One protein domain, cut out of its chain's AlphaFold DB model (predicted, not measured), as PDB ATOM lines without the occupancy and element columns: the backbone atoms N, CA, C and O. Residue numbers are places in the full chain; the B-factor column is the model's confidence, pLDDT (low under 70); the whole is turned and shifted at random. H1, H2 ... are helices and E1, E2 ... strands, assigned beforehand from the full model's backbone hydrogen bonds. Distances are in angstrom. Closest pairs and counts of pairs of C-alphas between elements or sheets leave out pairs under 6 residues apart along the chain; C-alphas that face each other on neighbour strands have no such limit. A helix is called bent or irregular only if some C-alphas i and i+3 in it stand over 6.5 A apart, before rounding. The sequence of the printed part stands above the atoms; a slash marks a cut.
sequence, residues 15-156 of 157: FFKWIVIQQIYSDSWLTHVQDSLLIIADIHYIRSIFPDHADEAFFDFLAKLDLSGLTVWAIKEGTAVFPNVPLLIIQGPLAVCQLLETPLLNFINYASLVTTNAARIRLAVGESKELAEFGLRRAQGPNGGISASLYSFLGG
ATOM      1  N   PHE A  15      42.010 -27.470  46.843       79.44
ATOM      2  CA  PHE A  15      43.317 -27.154  46.267       79.44
ATOM      3  C   PHE A  15      44.009 -28.410  45.752       79.44
ATOM      4  O   PHE A  15      43.879 -29.485  46.335       79.44
ATOM      5  N   PHE A  16      44.835 -28.241  44.724       71.38
ATOM      6  CA  PHE A  16      45.786 -29.261  44.291       71.38
ATOM      7  C   PHE A  16      47.214 -28.815  44.582       71.38
ATOM      8  O   PHE A  16      47.534 -27.624  44.609       71.38
ATOM      9  N   LYS A  17      48.088 -29.805  44.778       71.00
ATOM     10  CA  LYS A  17      49.538 -29.602  44.927       71.00
ATOM     11  C   LYS A  17      50.287 -29.586  43.590       71.00
ATOM     12  O   LYS A  17      51.470 -29.273  43.568       71.00
ATOM     13  N   TRP A  18      49.612 -29.918  42.492       64.12
ATOM     14  CA  TRP A  18      50.189 -30.067  41.154       64.12
ATOM     15  C   TRP A  18      49.376 -29.274  40.134       64.12
ATOM     16  O   TRP A  18      48.217 -28.954  40.396       64.12
ATOM     17  N   ILE A  19      49.980 -28.975  38.979       72.50
ATOM     18  CA  ILE A  19      49.249 -28.386  37.855       72.50
ATOM     19  C   ILE A  19      48.262 -29.424  37.333       72.50
ATOM     20  O   ILE A  19      48.656 -30.549  37.014       72.50
ATOM     21  N   VAL A  20      46.997 -29.035  37.237       81.88
ATOM     22  CA  VAL A  20      45.919 -29.884  36.731       81.88
ATOM     23  C   VAL A  20      45.018 -29.090  35.800       81.88
ATOM     24  O   VAL A  20      44.853 -27.883  35.959       81.88
ATOM     25  N   ILE A  21      44.427 -29.762  34.820       79.75
ATOM     26  CA  ILE A  21      43.326 -29.206  34.038       79.75
ATOM     27  C   ILE A  21      42.064 -29.366  34.870       79.75
ATOM     28  O   ILE A  21      41.705 -30.482  35.246       79.75
ATOM     29  N   GLN A  22      41.412 -28.248  35.168       78.38
ATOM     30  CA  GLN A  22      40.188 -28.254  35.940       78.38
ATOM     31  C   GLN A  22      39.068 -28.904  35.130       78.38
ATOM     32  O   GLN A  22      38.824 -28.556  33.973       78.38
ATOM     33  N   GLN A  23      38.422 -29.877  35.762       77.50
ATOM     34  CA  GLN A  23      37.244 -30.555  35.248       77.50
ATOM     35  C   GLN A  23      36.215 -30.648  36.370       77.50
ATOM     36  O   GLN A  23      36.401 -31.378  37.346       77.50
ATOM     37  N   ILE A  24      35.149 -29.865  36.236       68.25
ATOM     38  CA  ILE A  24      33.960 -29.908  37.090       68.25
ATOM     39  C   ILE A  24      32.776 -29.921  36.153       68.25
ATOM     40  O   ILE A  24      32.371 -28.850  35.719       68.25
ATOM     41  N   TYR A  25      32.266 -31.131  35.898       62.34
ATOM     42  CA  TYR A  25      31.153 -31.394  34.991       62.34
ATOM     43  C   TYR A  25      30.061 -30.322  35.141       62.34
ATOM     44  O   TYR A  25      29.364 -30.299  36.152       62.34
ATOM     45  N   SER A  26      29.900 -29.420  34.178       55.47
ATOM     46  CA  SER A  26      28.838 -28.409  34.233       55.47
ATOM     47  C   SER A  26      27.469 -29.094  34.413       55.47
ATOM     48  O   SER A  26      27.056 -29.921  33.603       55.47
ATOM     49  N   ASP A  27      26.794 -28.791  35.524       49.78
ATOM     50  CA  ASP A  27      25.389 -29.082  35.859       49.78
ATOM     51  C   ASP A  27      24.959 -30.510  36.262       49.78
ATOM     52  O   ASP A  27      23.978 -30.640  36.993       49.78
ATOM     53  N   SER A  28      25.659 -31.594  35.900       55.19
ATOM     54  CA  SER A  28      25.160 -32.952  36.236       55.19
ATOM     55  C   SER A  28      25.533 -33.468  37.633       55.19
ATOM     56  O   SER A  28      24.788 -34.275  38.198       55.19
ATOM     57  N   TRP A  29      26.662 -33.028  38.207       62.12
ATOM     58  CA  TRP A  29      27.142 -33.587  39.478       62.12
ATOM     59  C   TRP A  29      26.313 -33.121  40.666       62.12
ATOM     60  O   TRP A  29      26.153 -33.903  41.590       62.12
ATOM     61  N   LEU A  30      25.772 -31.897  40.663       59.97
ATOM     62  CA  LEU A  30      24.911 -31.424  41.754       59.97
ATOM     63  C   LEU A  30      23.655 -32.285  41.850       59.97
ATOM     64  O   LEU A  30      23.326 -32.752  42.936       59.97
ATOM     65  N   THR A  31      23.029 -32.576  40.710       58.84
ATOM     66  CA  THR A  31      21.864 -33.461  40.620       58.84
ATOM     67  C   THR A  31      22.222 -34.890  41.024       58.84
ATOM     68  O   THR A  31      21.564 -35.465  41.881       58.84
ATOM     69  N   HIS A  32      23.327 -35.443  40.505       63.53
ATOM     70  CA  HIS A  32      23.774 -36.785  40.897       63.53
ATOM     71  C   HIS A  32      24.109 -36.880  42.383       63.53
ATOM     72  O   HIS A  32      23.786 -37.873  43.022       63.53
ATOM     73  N   VAL A  33      24.772 -35.872  42.942       63.94
ATOM     74  CA  VAL A  33      25.108 -35.820  44.362       63.94
ATOM     75  C   VAL A  33      23.831 -35.706  45.188       63.94
ATOM     76  O   VAL A  33      23.687 -36.452  46.148       63.94
ATOM     77  N   GLN A  34      22.872 -34.870  44.794       60.09
ATOM     78  CA  GLN A  34      21.581 -34.777  45.473       60.09
ATOM     79  C   GLN A  34      20.842 -36.122  45.494       60.09
ATOM     80  O   GLN A  34      20.370 -36.535  46.552       60.09
ATOM     81  N   ASP A  35      20.829 -36.834  44.369       62.91
ATOM     82  CA  ASP A  35      20.170 -38.138  44.240       62.91
ATOM     83  C   ASP A  35      20.928 -39.272  44.958       62.91
ATOM     84  O   ASP A  35      20.328 -40.269  45.355       62.91
ATOM     85  N   SER A  36      22.249 -39.135  45.133       61.16
ATOM     86  CA  SER A  36      23.117 -40.188  45.687       61.16
ATOM     87  C   SER A  36      23.375 -40.066  47.185       61.16
ATOM     88  O   SER A  36      23.979 -40.970  47.760       61.16
ATOM     89  N   LEU A  37      23.020 -38.943  47.817       65.19
ATOM     90  CA  LEU A  37      23.501 -38.667  49.168       65.19
ATOM     91  C   LEU A  37      22.808 -39.513  50.234       65.19
ATOM     92  O   LEU A  37      23.519 -39.973  51.122       65.19
ATOM     93  N   LEU A  38      21.492 -39.757  50.157       64.06
ATOM     94  CA  LEU A  38      20.780 -40.610  51.120       64.06
ATOM     95  C   LEU A  38      19.458 -41.166  50.562       64.06
ATOM     96  O   LEU A  38      18.558 -40.410  50.197       64.06
ATOM     97  N   ILE A  39      19.294 -42.490  50.607       65.31
ATOM     98  CA  ILE A  39      18.008 -43.175  50.427       65.31
ATOM     99  C   ILE A  39      17.411 -43.469  51.814       65.31
ATOM    100  O   ILE A  39      18.128 -43.639  52.801       65.31
ATOM    101  N   ILE A  40      16.083 -43.596  51.918       65.44
ATOM    102  CA  ILE A  40      15.385 -43.991  53.162       65.44
ATOM    103  C   ILE A  40      15.986 -45.275  53.780       65.44
ATOM    104  O   ILE A  40      16.064 -45.405  55.002       65.44
ATOM    105  N   ALA A  41      16.454 -46.206  52.942       66.56
ATOM    106  CA  ALA A  41      17.131 -47.428  53.372       66.56
ATOM    107  C   ALA A  41      18.462 -47.153  54.098       66.56
ATOM    108  O   ALA A  41      18.757 -47.812  55.098       66.56
ATOM    109  N   ASP A  42      19.224 -46.151  53.657       84.50
ATOM    110  CA  ASP A  42      20.502 -45.774  54.269       84.50
ATOM    111  C   ASP A  42      20.281 -45.170  55.654       84.50
ATOM    112  O   ASP A  42      21.004 -45.488  56.593       84.50
ATOM    113  N   ILE A  43      19.228 -44.364  55.828       84.31
ATOM    114  CA  ILE A  43      18.883 -43.767  57.129       84.31
ATOM    115  C   ILE A  43      18.512 -44.855  58.142       84.31
ATOM    116  O   ILE A  43      18.954 -44.805  59.290       84.31
ATOM    117  N   HIS A  44      17.747 -45.868  57.723       85.12
ATOM    118  CA  HIS A  44      17.436 -47.019  58.575       85.12
ATOM    119  C   HIS A  44      18.688 -47.800  58.985       85.12
ATOM    120  O   HIS A  44      18.803 -48.200  60.144       85.12
ATOM    121  N   TYR A  45      19.625 -47.996  58.057       88.56
ATOM    122  CA  TYR A  45      20.900 -48.648  58.342       88.56
ATOM    123  C   TYR A  45      21.774 -47.820  59.293       88.56
ATOM    124  O   TYR A  45      22.302 -48.347  60.267       88.56
ATOM    125  N   ILE A  46      21.875 -46.507  59.079       88.31
ATOM    126  CA  ILE A  46      22.616 -45.613  59.977       88.31
ATOM    127  C   ILE A  46      21.998 -45.659  61.382       88.31
ATOM    128  O   ILE A  46      22.728 -45.778  62.364       88.31
ATOM    129  N   ARG A  47      20.662 -45.645  61.493       87.62
ATOM    130  CA  ARG A  47      19.966 -45.744  62.785       87.62
ATOM    131  C   ARG A  47      20.260 -47.057  63.515       87.62
ATOM    132  O   ARG A  47      20.346 -47.033  64.733       87.62
ATOM    133  N   SER A  48      20.451 -48.177  62.810       89.81
ATOM    134  CA  SER A  48      20.755 -49.464  63.459       89.81
ATOM    135  C   SER A  48      22.197 -49.589  63.962       89.81
ATOM    136  O   SER A  48      22.465 -50.421  64.826       89.81
ATOM    137  N   ILE A  49      23.125 -48.781  63.437       92.62
ATOM    138  CA  ILE A  49      24.535 -48.766  63.864       92.62
ATOM    139  C   ILE A  49      24.780 -47.745  64.978       92.62
ATOM    140  O   ILE A  49      25.692 -47.915  65.791       92.62
ATOM    141  N   PHE A  50      24.015 -46.653  64.993       88.94
ATOM    142  CA  PHE A  50      24.187 -45.595  65.980       88.94
ATOM    143  C   PHE A  50      23.737 -46.040  67.382       88.94
ATOM    144  O   PHE A  50      22.841 -46.872  67.508       88.94
ATOM    145  N   PRO A  51      24.334 -45.486  68.456       88.94
ATOM    146  CA  PRO A  51      23.917 -45.800  69.819       88.94
ATOM    147  C   PRO A  51      22.446 -45.444  70.073       88.94
ATOM    148  O   PRO A  51      21.987 -44.397  69.619       88.94
ATOM    149  N   ASP A  52      21.754 -46.229  70.905       82.62
ATOM    150  CA  ASP A  52      20.318 -46.058  71.220       82.62
ATOM    151  C   ASP A  52      19.942 -44.686  71.818       82.62
ATOM    152  O   ASP A  52      18.773 -44.323  71.883       82.62
ATOM    153  N   HIS A  53      20.928 -43.918  72.286       84.56
ATOM    154  CA  HIS A  53      20.753 -42.573  72.842       84.56
ATOM    155  C   HIS A  53      21.017 -41.451  71.822       84.56
ATOM    156  O   HIS A  53      21.166 -40.289  72.212       84.56
ATOM    157  N   ALA A  54      21.139 -41.781  70.534       84.88
ATOM    158  CA  ALA A  54      21.252 -40.795  69.470       84.88
ATOM    159  C   ALA A  54      19.978 -39.935  69.385       84.88
ATOM    160  O   ALA A  54      18.863 -40.423  69.541       84.88
ATOM    161  N   ASP A  55      20.156 -38.636  69.148       87.81
ATOM    162  CA  ASP A  55      19.049 -37.682  69.050       87.81
ATOM    163  C   ASP A  55      18.233 -37.941  67.775       87.81
ATOM    164  O   ASP A  55      18.780 -37.914  66.672       87.81
ATOM    165  N   GLU A  56      16.920 -38.143  67.902       87.31
ATOM    166  CA  GLU A  56      16.034 -38.354  66.751       87.31
ATOM    167  C   GLU A  56      16.046 -37.172  65.773       87.31
ATOM    168  O   GLU A  56      15.931 -37.356  64.557       87.31
ATOM    169  N   ALA A  57      16.311 -35.960  66.276       86.56
ATOM    170  CA  ALA A  57      16.458 -34.772  65.443       86.56
ATOM    171  C   ALA A  57      17.609 -34.887  64.422       86.56
ATOM    172  O   ALA A  57      17.581 -34.220  63.386       86.56
ATOM    173  N   PHE A  58      18.615 -35.728  64.682       86.50
ATOM    174  CA  PHE A  58      19.703 -35.989  63.739       86.50
ATOM    175  C   PHE A  58      19.221 -36.775  62.517       86.50
ATOM    176  O   PHE A  58      19.540 -36.408  61.386       86.50
ATOM    177  N   PHE A  59      18.421 -37.822  62.718       87.00
ATOM    178  CA  PHE A  59      17.889 -38.620  61.612       87.00
ATOM    179  C   PHE A  59      16.864 -37.830  60.792       87.00
ATOM    180  O   PHE A  59      16.860 -37.926  59.566       87.00
ATOM    181  N   ASP A  60      16.066 -36.982  61.446       86.88
ATOM    182  CA  ASP A  60      15.170 -36.042  60.766       86.88
ATOM    183  C   ASP A  60      15.933 -35.012  59.927       86.88
ATOM    184  O   ASP A  60      15.489 -34.651  58.835       86.88
ATOM    185  N   PHE A  61      17.084 -34.540  60.420       84.75
ATOM    186  CA  PHE A  61      17.973 -33.661  59.662       84.75
ATOM    187  C   PHE A  61      18.537 -34.366  58.422       84.75
ATOM    188  O   PHE A  61      18.495 -33.795  57.336       84.75
ATOM    189  N   LEU A  62      19.007 -35.610  58.558       83.88
ATOM    190  CA  LEU A  62      19.501 -36.406  57.428       83.88
ATOM    191  C   LEU A  62      18.404 -36.675  56.386       83.88
ATOM    192  O   LEU A  62      18.659 -36.583  55.189       83.88
ATOM    193  N   ALA A  63      17.172 -36.952  56.823       83.81
ATOM    194  CA  ALA A  63      16.035 -37.179  55.929       83.81
ATOM    195  C   ALA A  63      15.593 -35.920  55.164       83.81
ATOM    196  O   ALA A  63      14.982 -36.024  54.102       83.81
ATOM    197  N   LYS A  64      15.878 -34.732  55.707       83.88
ATOM    198  CA  LYS A  64      15.508 -33.426  55.142       83.88
ATOM    199  C   LYS A  64      16.732 -32.655  54.645       83.88
ATOM    200  O   LYS A  64      16.719 -31.424  54.652       83.88
ATOM    201  N   LEU A  65      17.798 -33.363  54.268       79.88
ATOM    202  CA  LEU A  65      19.019 -32.734  53.789       79.88
ATOM    203  C   LEU A  65      18.702 -31.888  52.549       79.88
ATOM    204  O   LEU A  65      18.175 -32.394  51.561       79.88
ATOM    205  N   ASP A  66      19.027 -30.601  52.611       79.56
ATOM    206  CA  ASP A  66      18.781 -29.658  51.527       79.56
ATOM    207  C   ASP A  66      20.096 -29.022  51.071       79.56
ATOM    208  O   ASP A  66      20.910 -28.561  51.877       79.56
ATOM    209  N   LEU A  67      20.295 -29.010  49.754       77.88
ATOM    210  CA  LEU A  67      21.456 -28.431  49.086       77.88
ATOM    211  C   LEU A  67      21.194 -26.994  48.609       77.88
ATOM    212  O   LEU A  67      22.133 -26.324  48.182       77.88
ATOM    213  N   SER A  68      19.959 -26.487  48.711       79.25
ATOM    214  CA  SER A  68      19.572 -25.153  48.221       79.25
ATOM    215  C   SER A  68      20.341 -24.001  48.883       79.25
ATOM    216  O   SER A  68      20.568 -22.962  48.267       79.25
ATOM    217  N   GLY A  69      20.789 -24.191  50.128       81.31
ATOM    218  CA  GLY A  69      21.575 -23.215  50.889       81.31
ATOM    219  C   GLY A  69      23.070 -23.185  50.553       81.31
ATOM    220  O   GLY A  69      23.826 -22.503  51.252       81.31
ATOM    221  N   LEU A  70      23.520 -23.944  49.549       83.25
ATOM    222  CA  LEU A  70      24.916 -23.978  49.118       83.25
ATOM    223  C   LEU A  70      25.179 -22.967  48.009       83.25
ATOM    224  O   LEU A  70      24.453 -22.878  47.025       83.25
ATOM    225  N   THR A  71      26.288 -22.249  48.135       86.62
ATOM    226  CA  THR A  71      26.853 -21.438  47.058       86.62
ATOM    227  C   THR A  71      28.178 -22.043  46.624       86.62
ATOM    228  O   THR A  71      29.032 -22.342  47.460       86.62
ATOM    229  N   VAL A  72      28.341 -22.236  45.318       85.25
ATOM    230  CA  VAL A  72      29.505 -22.897  44.729       85.25
ATOM    231  C   VAL A  72      30.152 -21.965  43.710       85.25
ATOM    232  O   VAL A  72      29.491 -21.496  42.787       85.25
ATOM    233  N   TRP A  73      31.453 -21.727  43.856       87.19
ATOM    234  CA  TRP A  73      32.278 -21.041  42.862       87.19
ATOM    235  C   TRP A  73      33.320 -22.006  42.328       87.19
ATOM    236  O   TRP A  73      34.075 -22.586  43.104       87.19
ATOM    237  N   ALA A  74      33.390 -22.149  41.010       87.00
ATOM    238  CA  ALA A  74      34.329 -23.034  40.342       87.00
ATOM    239  C   ALA A  74      35.102 -22.286  39.254       87.00
ATOM    240  O   ALA A  74      34.574 -21.376  38.612       87.00
ATOM    241  N   ILE A  75      36.346 -22.702  39.020       87.81
ATOM    242  CA  ILE A  75      37.063 -22.339  37.795       87.81
ATOM    243  C   ILE A  75      36.336 -22.962  36.588       87.81
ATOM    244  O   ILE A  75      35.649 -23.973  36.717       87.81
ATOM    245  N   LYS A  76      36.448 -22.344  35.410       85.75
ATOM    246  CA  LYS A  76      35.856 -22.875  34.178       85.75
ATOM    247  C   LYS A  76      36.546 -24.176  33.743       85.75
ATOM    248  O   LYS A  76      37.778 -24.233  33.730       85.75
ATOM    249  N   GLU A  77      35.756 -25.150  33.293       84.94
ATOM    250  CA  GLU A  77      36.241 -26.408  32.706       84.94
ATOM    251  C   GLU A  77      37.284 -26.191  31.608       84.94
ATOM    252  O   GLU A  77      37.199 -25.254  30.808       84.94
ATOM    253  N   GLY A  78      38.285 -27.070  31.575       84.44
ATOM    254  CA  GLY A  78      39.382 -27.020  30.609       84.44
ATOM    255  C   GLY A  78      40.480 -26.011  30.955       84.44
ATOM    256  O   GLY A  78      41.495 -25.952  30.263       84.44
ATOM    257  N   THR A  79      40.332 -25.235  32.032       89.19
ATOM    258  CA  THR A  79      41.365 -24.283  32.463       89.19
ATOM    259  C   THR A  79      42.528 -25.016  33.127       89.19
ATOM    260  O   THR A  79      42.322 -25.833  34.022       89.19
ATOM    261  N   ALA A  80      43.764 -24.700  32.742       88.69
ATOM    262  CA  ALA A  80      44.943 -25.153  33.476       88.69
ATOM    263  C   ALA A  80      45.065 -24.381  34.798       88.69
ATOM    264  O   ALA A  80      45.096 -23.150  34.811       88.69
ATOM    265  N   VAL A  81      45.149 -25.106  35.909       88.25
ATOM    266  CA  VAL A  81      45.184 -24.540  37.259       88.25
ATOM    267  C   VAL A  81      46.474 -24.930  37.953       88.25
ATOM    268  O   VAL A  81      46.908 -26.080  37.910       88.25
ATOM    269  N   PHE A  82      47.097 -23.940  38.584       87.81
ATOM    270  CA  PHE A  82      48.377 -24.075  39.263       87.81
ATOM    271  C   PHE A  82      48.210 -24.516  40.723       87.81
ATOM    272  O   PHE A  82      47.140 -24.336  41.313       87.81
ATOM    273  N   PRO A  83      49.275 -25.063  41.339       86.06
ATOM    274  CA  PRO A  83      49.266 -25.406  42.752       86.06
ATOM    275  C   PRO A  83      48.853 -24.226  43.635       86.06
ATOM    276  O   PRO A  83      49.232 -23.085  43.372       86.06
ATOM    277  N   ASN A  84      48.131 -24.516  44.718       84.12
ATOM    278  CA  ASN A  84      47.648 -23.531  45.699       84.12
ATOM    279  C   ASN A  84      46.629 -22.502  45.168       84.12
ATOM    280  O   ASN A  84      46.313 -21.545  45.872       84.12
ATOM    281  N   VAL A  85      46.075 -22.704  43.969       86.56
ATOM    282  CA  VAL A  85      44.918 -21.943  43.477       86.56
ATOM    283  C   VAL A  85      43.639 -22.732  43.791       86.56
ATOM    284  O   VAL A  85      43.595 -23.934  43.509       86.56
ATOM    285  N   PRO A  86      42.605 -22.110  44.390       85.19
ATOM    286  CA  PRO A  86      41.365 -22.810  44.700       85.19
ATOM    287  C   PRO A  86      40.600 -23.131  43.410       85.19
ATOM    288  O   PRO A  86      40.262 -22.234  42.641       85.19
ATOM    289  N   LEU A  87      40.315 -24.414  43.181       84.88
ATOM    290  CA  LEU A  87      39.523 -24.881  42.034       84.88
ATOM    291  C   LEU A  87      38.027 -24.694  42.246       84.88
ATOM    292  O   LEU A  87      37.286 -24.407  41.305       84.88
ATOM    293  N   LEU A  88      37.614 -24.947  43.484       86.06
ATOM    294  CA  LEU A  88      36.239 -24.980  43.931       86.06
ATOM    295  C   LEU A  88      36.177 -24.364  45.322       86.06
ATOM    296  O   LEU A  88      36.963 -24.721  46.205       86.06
ATOM    297  N   ILE A  89      35.230 -23.458  45.507       87.81
ATOM    298  CA  ILE A  89      34.885 -22.863  46.789       87.81
ATOM    299  C   ILE A  89      33.416 -23.181  47.035       87.81
ATOM    300  O   ILE A  89      32.578 -22.913  46.180       87.81
ATOM    301  N   ILE A  90      33.109 -23.749  48.196       87.19
ATOM    302  CA  ILE A  90      31.741 -24.055  48.618       87.19
ATOM    303  C   ILE A  90      31.470 -23.324  49.918       87.19
ATOM    304  O   ILE A  90      32.239 -23.437  50.873       87.19
ATOM    305  N   GLN A  91      30.368 -22.590  49.954       88.44
ATOM    306  CA  GLN A  91      29.859 -21.936  51.148       88.44
ATOM    307  C   GLN A  91      28.475 -22.484  51.478       88.44
ATOM    308  O   GLN A  91      27.613 -22.563  50.609       88.44
ATOM    309  N   GLY A  92      28.250 -22.817  52.745       89.06
ATOM    310  CA  GLY A  92      26.939 -23.240  53.225       89.06
ATOM    311  C   GLY A  92      26.983 -23.813  54.640       89.06
ATOM    312  O   GLY A  92      27.985 -23.628  55.346       89.06
ATOM    313  N   PRO A  93      25.902 -24.494  55.064       87.31
ATOM    314  CA  PRO A  93      25.814 -25.116  56.380       87.31
ATOM    315  C   PRO A  93      26.928 -26.143  56.594       87.31
ATOM    316  O   PRO A  93      27.156 -27.010  55.748       87.31
ATOM    317  N   LEU A  94      27.596 -26.079  57.749       86.50
ATOM    318  CA  LEU A  94      28.758 -26.917  58.070       86.50
ATOM    319  C   LEU A  94      28.523 -28.413  57.817       86.50
ATOM    320  O   LEU A  94      29.372 -29.061  57.211       86.50
ATOM    321  N   ALA A  95      27.392 -28.954  58.281       84.75
ATOM    322  CA  ALA A  95      27.082 -30.377  58.150       84.75
ATOM    323  C   ALA A  95      26.978 -30.813  56.682       84.75
ATOM    324  O   ALA A  95      27.516 -31.853  56.307       84.75
ATOM    325  N   VAL A  96      26.351 -29.983  55.848       84.19
ATOM    326  CA  VAL A  96      26.179 -30.256  54.419       84.19
ATOM    327  C   VAL A  96      27.519 -30.138  53.695       84.19
ATOM    328  O   VAL A  96      27.917 -31.058  52.986       84.19
ATOM    329  N   CYS A  97      28.275 -29.062  53.937       85.56
ATOM    330  CA  CYS A  97      29.609 -28.888  53.355       85.56
ATOM    331  C   CYS A  97      30.556 -30.044  53.716       85.56
ATOM    332  O   CYS A  97      31.340 -30.480  52.879       85.56
ATOM    333  N   GLN A  98      30.483 -30.546  54.954       86.44
ATOM    334  CA  GLN A  98      31.317 -31.656  55.413       86.44
ATOM    335  C   GLN A  98      30.943 -32.980  54.740       86.44
ATOM    336  O   GLN A  98      31.834 -33.749  54.384       86.44
ATOM    337  N   LEU A  99      29.646 -33.243  54.553       84.31
ATOM    338  CA  LEU A  99      29.167 -34.442  53.865       84.31
ATOM    339  C   LEU A  99      29.573 -34.442  52.383       84.31
ATOM    340  O   LEU A  99      29.917 -35.481  51.825       84.31
ATOM    341  N   LEU A 100      29.585 -33.261  51.763       83.44
ATOM    342  CA  LEU A 100      29.966 -33.074  50.365       83.44
ATOM    343  C   LEU A 100      31.472 -33.153  50.104       83.44
ATOM    344  O   LEU A 100      31.877 -33.412  48.973       83.44
ATOM    345  N   GLU A 101      32.312 -32.948  51.115       83.62
ATOM    346  CA  GLU A 101      33.766 -32.876  50.943       83.62
ATOM    347  C   GLU A 101      34.336 -34.131  50.260       83.62
ATOM    348  O   GLU A 101      35.027 -34.037  49.246       83.62
ATOM    349  N   THR A 102      34.009 -35.319  50.769       85.31
ATOM    350  CA  THR A 102      34.519 -36.592  50.241       85.31
ATOM    351  C   THR A 102      34.081 -36.896  48.801       85.31
ATOM    352  O   THR A 102      34.963 -37.152  47.974       85.31
ATOM    353  N   PRO A 103      32.777 -36.887  48.447       83.25
ATOM    354  CA  PRO A 103      32.355 -37.195  47.081       83.25
ATOM    355  C   PRO A 103      32.905 -36.187  46.069       83.25
ATOM    356  O   PRO A 103      33.373 -36.584  45.002       83.25
ATOM    357  N   LEU A 104      32.943 -34.898  46.421       82.00
ATOM    358  CA  LEU A 104      33.482 -33.868  45.535       82.00
ATOM    359  C   LEU A 104      34.969 -34.040  45.276       82.00
ATOM    360  O   LEU A 104      35.402 -33.971  44.126       82.00
ATOM    361  N   LEU A 105      35.751 -34.313  46.321       85.88
ATOM    362  CA  LEU A 105      37.168 -34.605  46.153       85.88
ATOM    363  C   LEU A 105      37.370 -35.817  45.244       85.88
ATOM    364  O   LEU A 105      38.237 -35.771  44.377       85.88
ATOM    365  N   ASN A 106      36.574 -36.876  45.391       85.06
ATOM    366  CA  ASN A 106      36.694 -38.057  44.539       85.06
ATOM    367  C   ASN A 106      36.445 -37.727  43.054       85.06
ATOM    368  O   ASN A 106      37.267 -38.062  42.198       85.06
ATOM    369  N   PHE A 107      35.360 -37.009  42.750       83.44
ATOM    370  CA  PHE A 107      35.017 -36.651  41.372       83.44
ATOM    371  C   PHE A 107      36.049 -35.721  40.729       83.44
ATOM    372  O   PHE A 107      36.533 -36.005  39.632       83.44
ATOM    373  N   ILE A 108      36.428 -34.646  41.423       85.06
ATOM    374  CA  ILE A 108      37.338 -33.627  40.886       85.06
ATOM    375  C   ILE A 108      38.745 -34.198  40.707       85.06
ATOM    376  O   ILE A 108      39.386 -33.931  39.688       85.06
ATOM    377  N   ASN A 109      39.225 -35.007  41.661       87.62
ATOM    378  CA  ASN A 109      40.533 -35.660  41.563       87.62
ATOM    379  C   ASN A 109      40.607 -36.589  40.358       87.62
ATOM    380  O   ASN A 109      41.565 -36.511  39.590       87.62
ATOM    381  N   TYR A 110      39.600 -37.443  40.178       88.12
ATOM    382  CA  TYR A 110      39.595 -38.390  39.073       88.12
ATOM    383  C   TYR A 110      39.511 -37.682  37.715       88.12
ATOM    384  O   TYR A 110      40.362 -37.910  36.854       88.12
ATOM    385  N   ALA A 111      38.543 -36.774  37.552       87.69
ATOM    386  CA  ALA A 111      38.330 -36.054  36.301       87.69
ATOM    387  C   ALA A 111      39.568 -35.247  35.887       87.69
ATOM    388  O   ALA A 111      40.089 -35.404  34.781       87.69
ATOM    389  N   SER A 112      40.108 -34.453  36.816       89.88
ATOM    390  CA  SER A 112      41.264 -33.595  36.541       89.88
ATOM    391  C   SER A 112      42.517 -34.414  36.214       89.88
ATOM    392  O   SER A 112      43.284 -34.046  35.321       89.88
ATOM    393  N   LEU A 113      42.735 -35.546  36.895       90.69
ATOM    394  CA  LEU A 113      43.902 -36.401  36.664       90.69
ATOM    395  C   LEU A 113      43.861 -37.065  35.286       90.69
ATOM    396  O   LEU A 113      44.868 -37.044  34.573       90.69
ATOM    397  N   VAL A 114      42.712 -37.623  34.897       91.62
ATOM    398  CA  VAL A 114      42.553 -38.289  33.596       91.62
ATOM    399  C   VAL A 114      42.717 -37.281  32.460       91.62
ATOM    400  O   VAL A 114      43.536 -37.507  31.568       91.62
ATOM    401  N   THR A 115      42.040 -36.133  32.533       92.50
ATOM    402  CA  THR A 115      42.144 -35.080  31.512       92.50
ATOM    403  C   THR A 115      43.556 -34.515  31.404       92.50
ATOM    404  O   THR A 115      44.069 -34.342  30.299       92.50
ATOM    405  N   THR A 116      44.239 -34.285  32.530       93.19
ATOM    406  CA  THR A 116      45.627 -33.799  32.506       93.19
ATOM    407  C   THR A 116      46.568 -34.824  31.874       93.19
ATOM    408  O   THR A 116      47.463 -34.461  31.113       93.19
ATOM    409  N   ASN A 117      46.381 -36.116  32.160       93.56
ATOM    410  CA  ASN A 117      47.198 -37.164  31.556       93.56
ATOM    411  C   ASN A 117      46.949 -37.284  30.045       93.56
ATOM    412  O   ASN A 117      47.899 -37.372  29.270       93.56
ATOM    413  N   ALA A 118      45.688 -37.219  29.624       93.06
ATOM    414  CA  ALA A 118      45.305 -37.200  28.219       93.06
ATOM    415  C   ALA A 118      45.938 -36.021  27.461       93.06
ATOM    416  O   ALA A 118      46.585 -36.228  26.434       93.06
ATOM    417  N   ALA A 119      45.891 -34.818  28.040       93.38
ATOM    418  CA  ALA A 119      46.539 -33.638  27.474       93.38
ATOM    419  C   ALA A 119      48.056 -33.806  27.340       93.38
ATOM    420  O   ALA A 119      48.640 -33.420  26.330       93.38
ATOM    421  N   ARG A 120      48.716 -34.445  28.312       93.19
ATOM    422  CA  ARG A 120      50.154 -34.752  28.218       93.19
ATOM    423  C   ARG A 120      50.468 -35.709  27.068       93.19
ATOM    424  O   ARG A 120      51.479 -35.519  26.394       93.19
ATOM    425  N   ILE A 121      49.620 -36.711  26.836       94.06
ATOM    426  CA  ILE A 121      49.771 -37.645  25.711       94.06
ATOM    427  C   ILE A 121      49.573 -36.901  24.385       94.06
ATOM    428  O   ILE A 121      50.420 -37.020  23.499       94.06
ATOM    429  N   ARG A 122      48.523 -36.077  24.269       93.75
ATOM    430  CA  ARG A 122      48.284 -35.237  23.086       93.75
ATOM    431  C   ARG A 122      49.475 -34.324  22.789       93.75
ATOM    432  O   ARG A 122      49.938 -34.289  21.653       93.75
ATOM    433  N   LEU A 123      50.021 -33.652  23.803       93.38
ATOM    434  CA  LEU A 123      51.197 -32.788  23.656       93.38
ATOM    435  C   LEU A 123      52.442 -33.554  23.183       93.38
ATOM    436  O   LEU A 123      53.208 -33.030  22.380       93.38
ATOM    437  N   ALA A 124      52.647 -34.787  23.653       94.25
ATOM    438  CA  ALA A 124      53.796 -35.603  23.255       94.25
ATOM    439  C   ALA A 124      53.688 -36.137  21.816       94.25
ATOM    440  O   ALA A 124      54.701 -36.309  21.140       94.25
ATOM    441  N   VAL A 125      52.471 -36.429  21.356       94.81
ATOM    442  CA  VAL A 125      52.220 -37.028  20.037       94.81
ATOM    443  C   VAL A 125      52.075 -35.967  18.939       94.81
ATOM    444  O   VAL A 125      52.480 -36.216  17.800       94.81
ATOM    445  N   GLY A 126      51.535 -34.795  19.281       91.56
ATOM    446  CA  GLY A 126      51.189 -33.723  18.348       91.56
ATOM    447  C   GLY A 126      49.756 -33.826  17.810       91.56
ATOM    448  O   GLY A 126      49.040 -34.804  18.035       91.56
ATOM    449  N   GLU A 127      49.319 -32.792  17.089       90.12
ATOM    450  CA  GLU A 127      47.942 -32.668  16.574       90.12
ATOM    451  C   GLU A 127      47.673 -33.512  15.321       90.12
ATOM    452  O   GLU A 127      46.529 -33.804  14.998       90.12
ATOM    453  N   SER A 128      48.721 -33.935  14.614       90.56
ATOM    454  CA  SER A 128      48.601 -34.586  13.304       90.56
ATOM    455  C   SER A 128      48.230 -36.068  13.351       90.56
ATOM    456  O   SER A 128      48.001 -36.668  12.302       90.56
ATOM    457  N   LYS A 129      48.211 -36.684  14.537       90.81
ATOM    458  CA  LYS A 129      47.939 -38.116  14.704       90.81
ATOM    459  C   LYS A 129      46.642 -38.331  15.465       90.81
ATOM    460  O   LYS A 129      46.388 -37.673  16.471       90.81
ATOM    461  N   GLU A 130      45.862 -39.302  15.020       90.94
ATOM    462  CA  GLU A 130      44.679 -39.756  15.743       90.94
ATOM    463  C   GLU A 130      45.093 -40.572  16.972       90.94
ATOM    464  O   GLU A 130      46.024 -41.384  16.916       90.94
ATOM    465  N   LEU A 131      44.417 -40.332  18.093       91.50
ATOM    466  CA  LEU A 131      44.569 -41.106  19.319       91.50
ATOM    467  C   LEU A 131      43.245 -41.813  19.603       91.50
ATOM    468  O   LEU A 131      42.175 -41.339  19.235       91.50
ATOM    469  N   ALA A 132      43.327 -42.982  20.231       91.19
ATOM    470  CA  ALA A 132      42.162 -43.786  20.569       91.19
ATOM    471  C   ALA A 132      42.293 -44.326  21.994       91.19
ATOM    472  O   ALA A 132      43.367 -44.763  22.419       91.19
ATOM    473  N   GLU A 133      41.183 -44.302  22.724       89.62
ATOM    474  CA  GLU A 133      41.076 -44.754  24.109       89.62
ATOM    475  C   GLU A 133      40.460 -46.166  24.139       89.62
ATOM    476  O   GLU A 133      39.380 -46.400  23.604       89.62
ATOM    477  N   PHE A 134      41.170 -47.135  24.730       90.31
ATOM    478  CA  PHE A 134      40.749 -48.549  24.819       90.31
ATOM    479  C   PHE A 134      40.790 -49.094  26.262       90.31
ATOM    480  O   PHE A 134      40.918 -50.301  26.501       90.31
ATOM    481  N   GLY A 135      40.740 -48.204  27.248       86.81
ATOM    482  CA  GLY A 135      40.848 -48.479  28.677       86.81
ATOM    483  C   GLY A 135      39.538 -48.887  29.348       86.81
ATOM    484  O   GLY A 135      39.586 -49.328  30.497       86.81
ATOM    485  N   LEU A 136      38.402 -48.855  28.638       86.69
ATOM    486  CA  LEU A 136      37.064 -49.170  29.167       86.69
ATOM    487  C   LEU A 136      37.024 -50.441  30.039       86.69
ATOM    488  O   LEU A 136      36.500 -50.428  31.148       86.69
ATOM    489  N   ARG A 137      37.648 -51.535  29.580       87.38
ATOM    490  CA  ARG A 137      37.660 -52.842  30.274       87.38
ATOM    491  C   ARG A 137      38.448 -52.871  31.593       87.38
ATOM    492  O   ARG A 137      38.435 -53.885  32.284       87.38
ATOM    493  N   ARG A 138      39.220 -51.823  31.892       88.19
ATOM    494  CA  ARG A 138      40.019 -51.676  33.124       88.19
ATOM    495  C   ARG A 138      39.626 -50.441  33.926       88.19
ATOM    496  O   ARG A 138      40.268 -50.145  34.931       88.19
ATOM    497  N   ALA A 139      38.616 -49.711  33.470       88.19
ATOM    498  CA  ALA A 139      38.141 -48.544  34.172       88.19
ATOM    499  C   ALA A 139      37.449 -48.961  35.477       88.19
ATOM    500  O   ALA A 139      36.824 -50.019  35.562       88.19
ATOM    501  N   GLN A 140      37.623 -48.153  36.520       86.69
ATOM    502  CA  GLN A 140      37.232 -48.527  37.875       86.69
ATOM    503  C   GLN A 140      35.773 -48.178  38.160       86.69
ATOM    504  O   GLN A 140      35.363 -47.027  38.034       86.69
ATOM    505  N   GLY A 141      35.014 -49.167  38.625       82.25
ATOM    506  CA  GLY A 141      33.620 -48.991  39.018       82.25
ATOM    507  C   GLY A 141      32.637 -48.993  37.839       82.25
ATOM    508  O   GLY A 141      33.041 -48.995  36.676       82.25
ATOM    509  N   PRO A 142      31.328 -48.989  38.134       77.81
ATOM    510  CA  PRO A 142      30.275 -49.140  37.128       77.81
ATOM    511  C   PRO A 142      30.254 -47.999  36.100       77.81
ATOM    512  O   PRO A 142      30.076 -48.247  34.913       77.81
ATOM    513  N   ASN A 143      30.527 -46.764  36.535       79.44
ATOM    514  CA  ASN A 143      30.572 -45.578  35.666       79.44
ATOM    515  C   ASN A 143      32.000 -45.210  35.222       79.44
ATOM    516  O   ASN A 143      32.205 -44.201  34.540       79.44
ATOM    517  N   GLY A 144      33.002 -46.010  35.604       82.25
ATOM    518  CA  GLY A 144      34.410 -45.721  35.341       82.25
ATOM    519  C   GLY A 144      34.732 -45.660  33.858       82.25
ATOM    520  O   GLY A 144      35.471 -44.785  33.429       82.25
ATOM    521  N   GLY A 145      34.158 -46.566  33.064       86.25
ATOM    522  CA  GLY A 145      34.432 -46.632  31.629       86.25
ATOM    523  C   GLY A 145      34.022 -45.356  30.899       86.25
ATOM    524  O   GLY A 145      34.840 -44.723  30.245       86.25
ATOM    525  N   ILE A 146      32.764 -44.948  31.073       87.50
ATOM    526  CA  ILE A 146      32.198 -43.770  30.406       87.50
ATOM    527  C   ILE A 146      32.923 -42.495  30.846       87.50
ATOM    528  O   ILE A 146      33.305 -41.677  30.011       87.50
ATOM    529  N   SER A 147      33.141 -42.334  32.155       86.56
ATOM    530  CA  SER A 147      33.829 -41.157  32.694       86.56
ATOM    531  C   SER A 147      35.288 -41.075  32.231       86.56
ATOM    532  O   SER A 147      35.722 -40.009  31.802       86.56
ATOM    533  N   ALA A 148      36.026 -42.190  32.223       89.06
ATOM    534  CA  ALA A 148      37.398 -42.241  31.719       89.06
ATOM    535  C   ALA A 148      37.490 -41.810  30.251       89.06
ATOM    536  O   ALA A 148      38.328 -40.968  29.914       89.06
ATOM    537  N   SER A 149      36.633 -42.365  29.387       90.81
ATOM    538  CA  SER A 149      36.631 -42.046  27.958       90.81
ATOM    539  C   SER A 149      36.266 -40.579  27.719       90.81
ATOM    540  O   SER A 149      36.940 -39.905  26.943       90.81
ATOM    541  N   LEU A 150      35.275 -40.043  28.443       89.56
ATOM    542  CA  LEU A 150      34.886 -38.633  28.351       89.56
ATOM    543  C   LEU A 150      36.027 -37.691  28.755       89.56
ATOM    544  O   LEU A 150      36.377 -36.784  28.005       89.56
ATOM    545  N   TYR A 151      36.627 -37.900  29.927       90.31
ATOM    546  CA  TYR A 151      37.706 -37.037  30.416       90.31
ATOM    547  C   TYR A 151      38.972 -37.148  29.562       90.31
ATOM    548  O   TYR A 151      39.706 -36.166  29.428       90.31
ATOM    549  N   SER A 152      39.210 -38.315  28.955       91.69
ATOM    550  CA  SER A 152      40.299 -38.514  27.995       91.69
ATOM    551  C   SER A 152      40.059 -37.727  26.708       91.69
ATOM    552  O   SER A 152      40.957 -37.018  26.261       91.69
ATOM    553  N   PHE A 153      38.838 -37.781  26.172       90.88
ATOM    554  CA  PHE A 153      38.431 -36.995  25.006       90.88
ATOM    555  C   PHE A 153      38.565 -35.486  25.259       90.88
ATOM    556  O   PHE A 153      39.141 -34.768  24.448       90.88
ATOM    557  N   LEU A 154      38.132 -34.999  26.428       89.69
ATOM    558  CA  LEU A 154      38.298 -33.590  26.818       89.69
ATOM    559  C   LEU A 154      39.770 -33.169  26.939       89.69
ATOM    560  O   LEU A 154      40.107 -32.016  26.682       89.69
ATOM    561  N   GLY A 155      40.656 -34.094  27.318       88.25
ATOM    562  CA  GLY A 155      42.102 -33.870  27.321       88.25
ATOM    563  C   GLY A 155      42.740 -33.959  25.934       88.25
ATOM    564  O   GLY A 155      43.938 -33.726  25.802       88.25
ATOM    565  N   GLY A 156      41.961 -34.279  24.901       88.75
ATOM    566  CA  GLY A 156      42.416 -34.351  23.524       88.75
ATOM    567  C   GLY A 156      42.964 -35.711  23.110       88.75
ATOM    568  O   GLY A 156      43.755 -35.736  22.174       88.75
TER     569      GLY A 156
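Overview. This is residues 15 to 156 of the 157 residues of the protein "Nicotinate phosphoribosyltransferase" of Dibothriocephalus latus (UniProt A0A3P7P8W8). One long kinked helix, H4, runs through much of an elongated, loose model, with the two-stranded hairpin E1 and E2 along its first part and H5 crossing its residues 111 to 119. The helical hairpin H2 and H3 makes a small head beyond the first end of H4, where residues 48 to 55 stick out. The 142 printed residues hold five helices and two strands in the order H1 H2 H3 E1 E2 H4 H5; the class is mostly helix, and the sheet is antiparallel. The radius of gyration of the C-alphas is 18.7 A, with spans of 65 by 34 by 24 A.

Arrangement. E1, residues 71 to 74, and E2, residues 86 to 93, form an antiparallel hairpin; N 71 and O 91 are within hydrogen-bond range at 2.8 A. E2 runs by a tight link into H4, residues 94 to 125; their closest C-alphas, of Ile 90 and Cys 97, are 7.1 A apart. H5, residues 144 to 154, touches H4 at a steep tilt of 57 degrees, closest at the C-alphas of Thr 115 and Tyr 151, 5.0 A. H1, residues 28 to 36, is close to H4 but not clearly touching; the closest C-alphas, of Val 33 and Pro 103, are 7.9 A apart. H2, residues 40 to 49, and H3, residues 56 to 63, touch as a helical hairpin, closest at the C-alphas of Ile 43 and Phe 59, 6.9 A; both are apart from H4. Every O i to N i+4 pair is within hydrogen-bond range in H1, H2, H3 and H5, and 26 of 28 in H4.

Along the chain. H4 spans 45.8 A from C-alpha 94 at (28.758, -26.917, 58.070) to C-alpha 125 at (52.220, -37.028, 20.037), with a kink of 38 degrees near residue 102; it is only just irregular, C-alphas 99 and 102 being 6.8 A apart. E2 spans 19.6 A, H5 15.3 A and H2 14.9 A.

Size, cuts and confidence. The two C-alphas farthest apart, of His 53 and Ser 128, are 66.2 A apart. The printed part has no cut; the links E1 to E2 and H4 to H5 are long. The pLDDT is under 70 at residue 18 and residues 24 to 41.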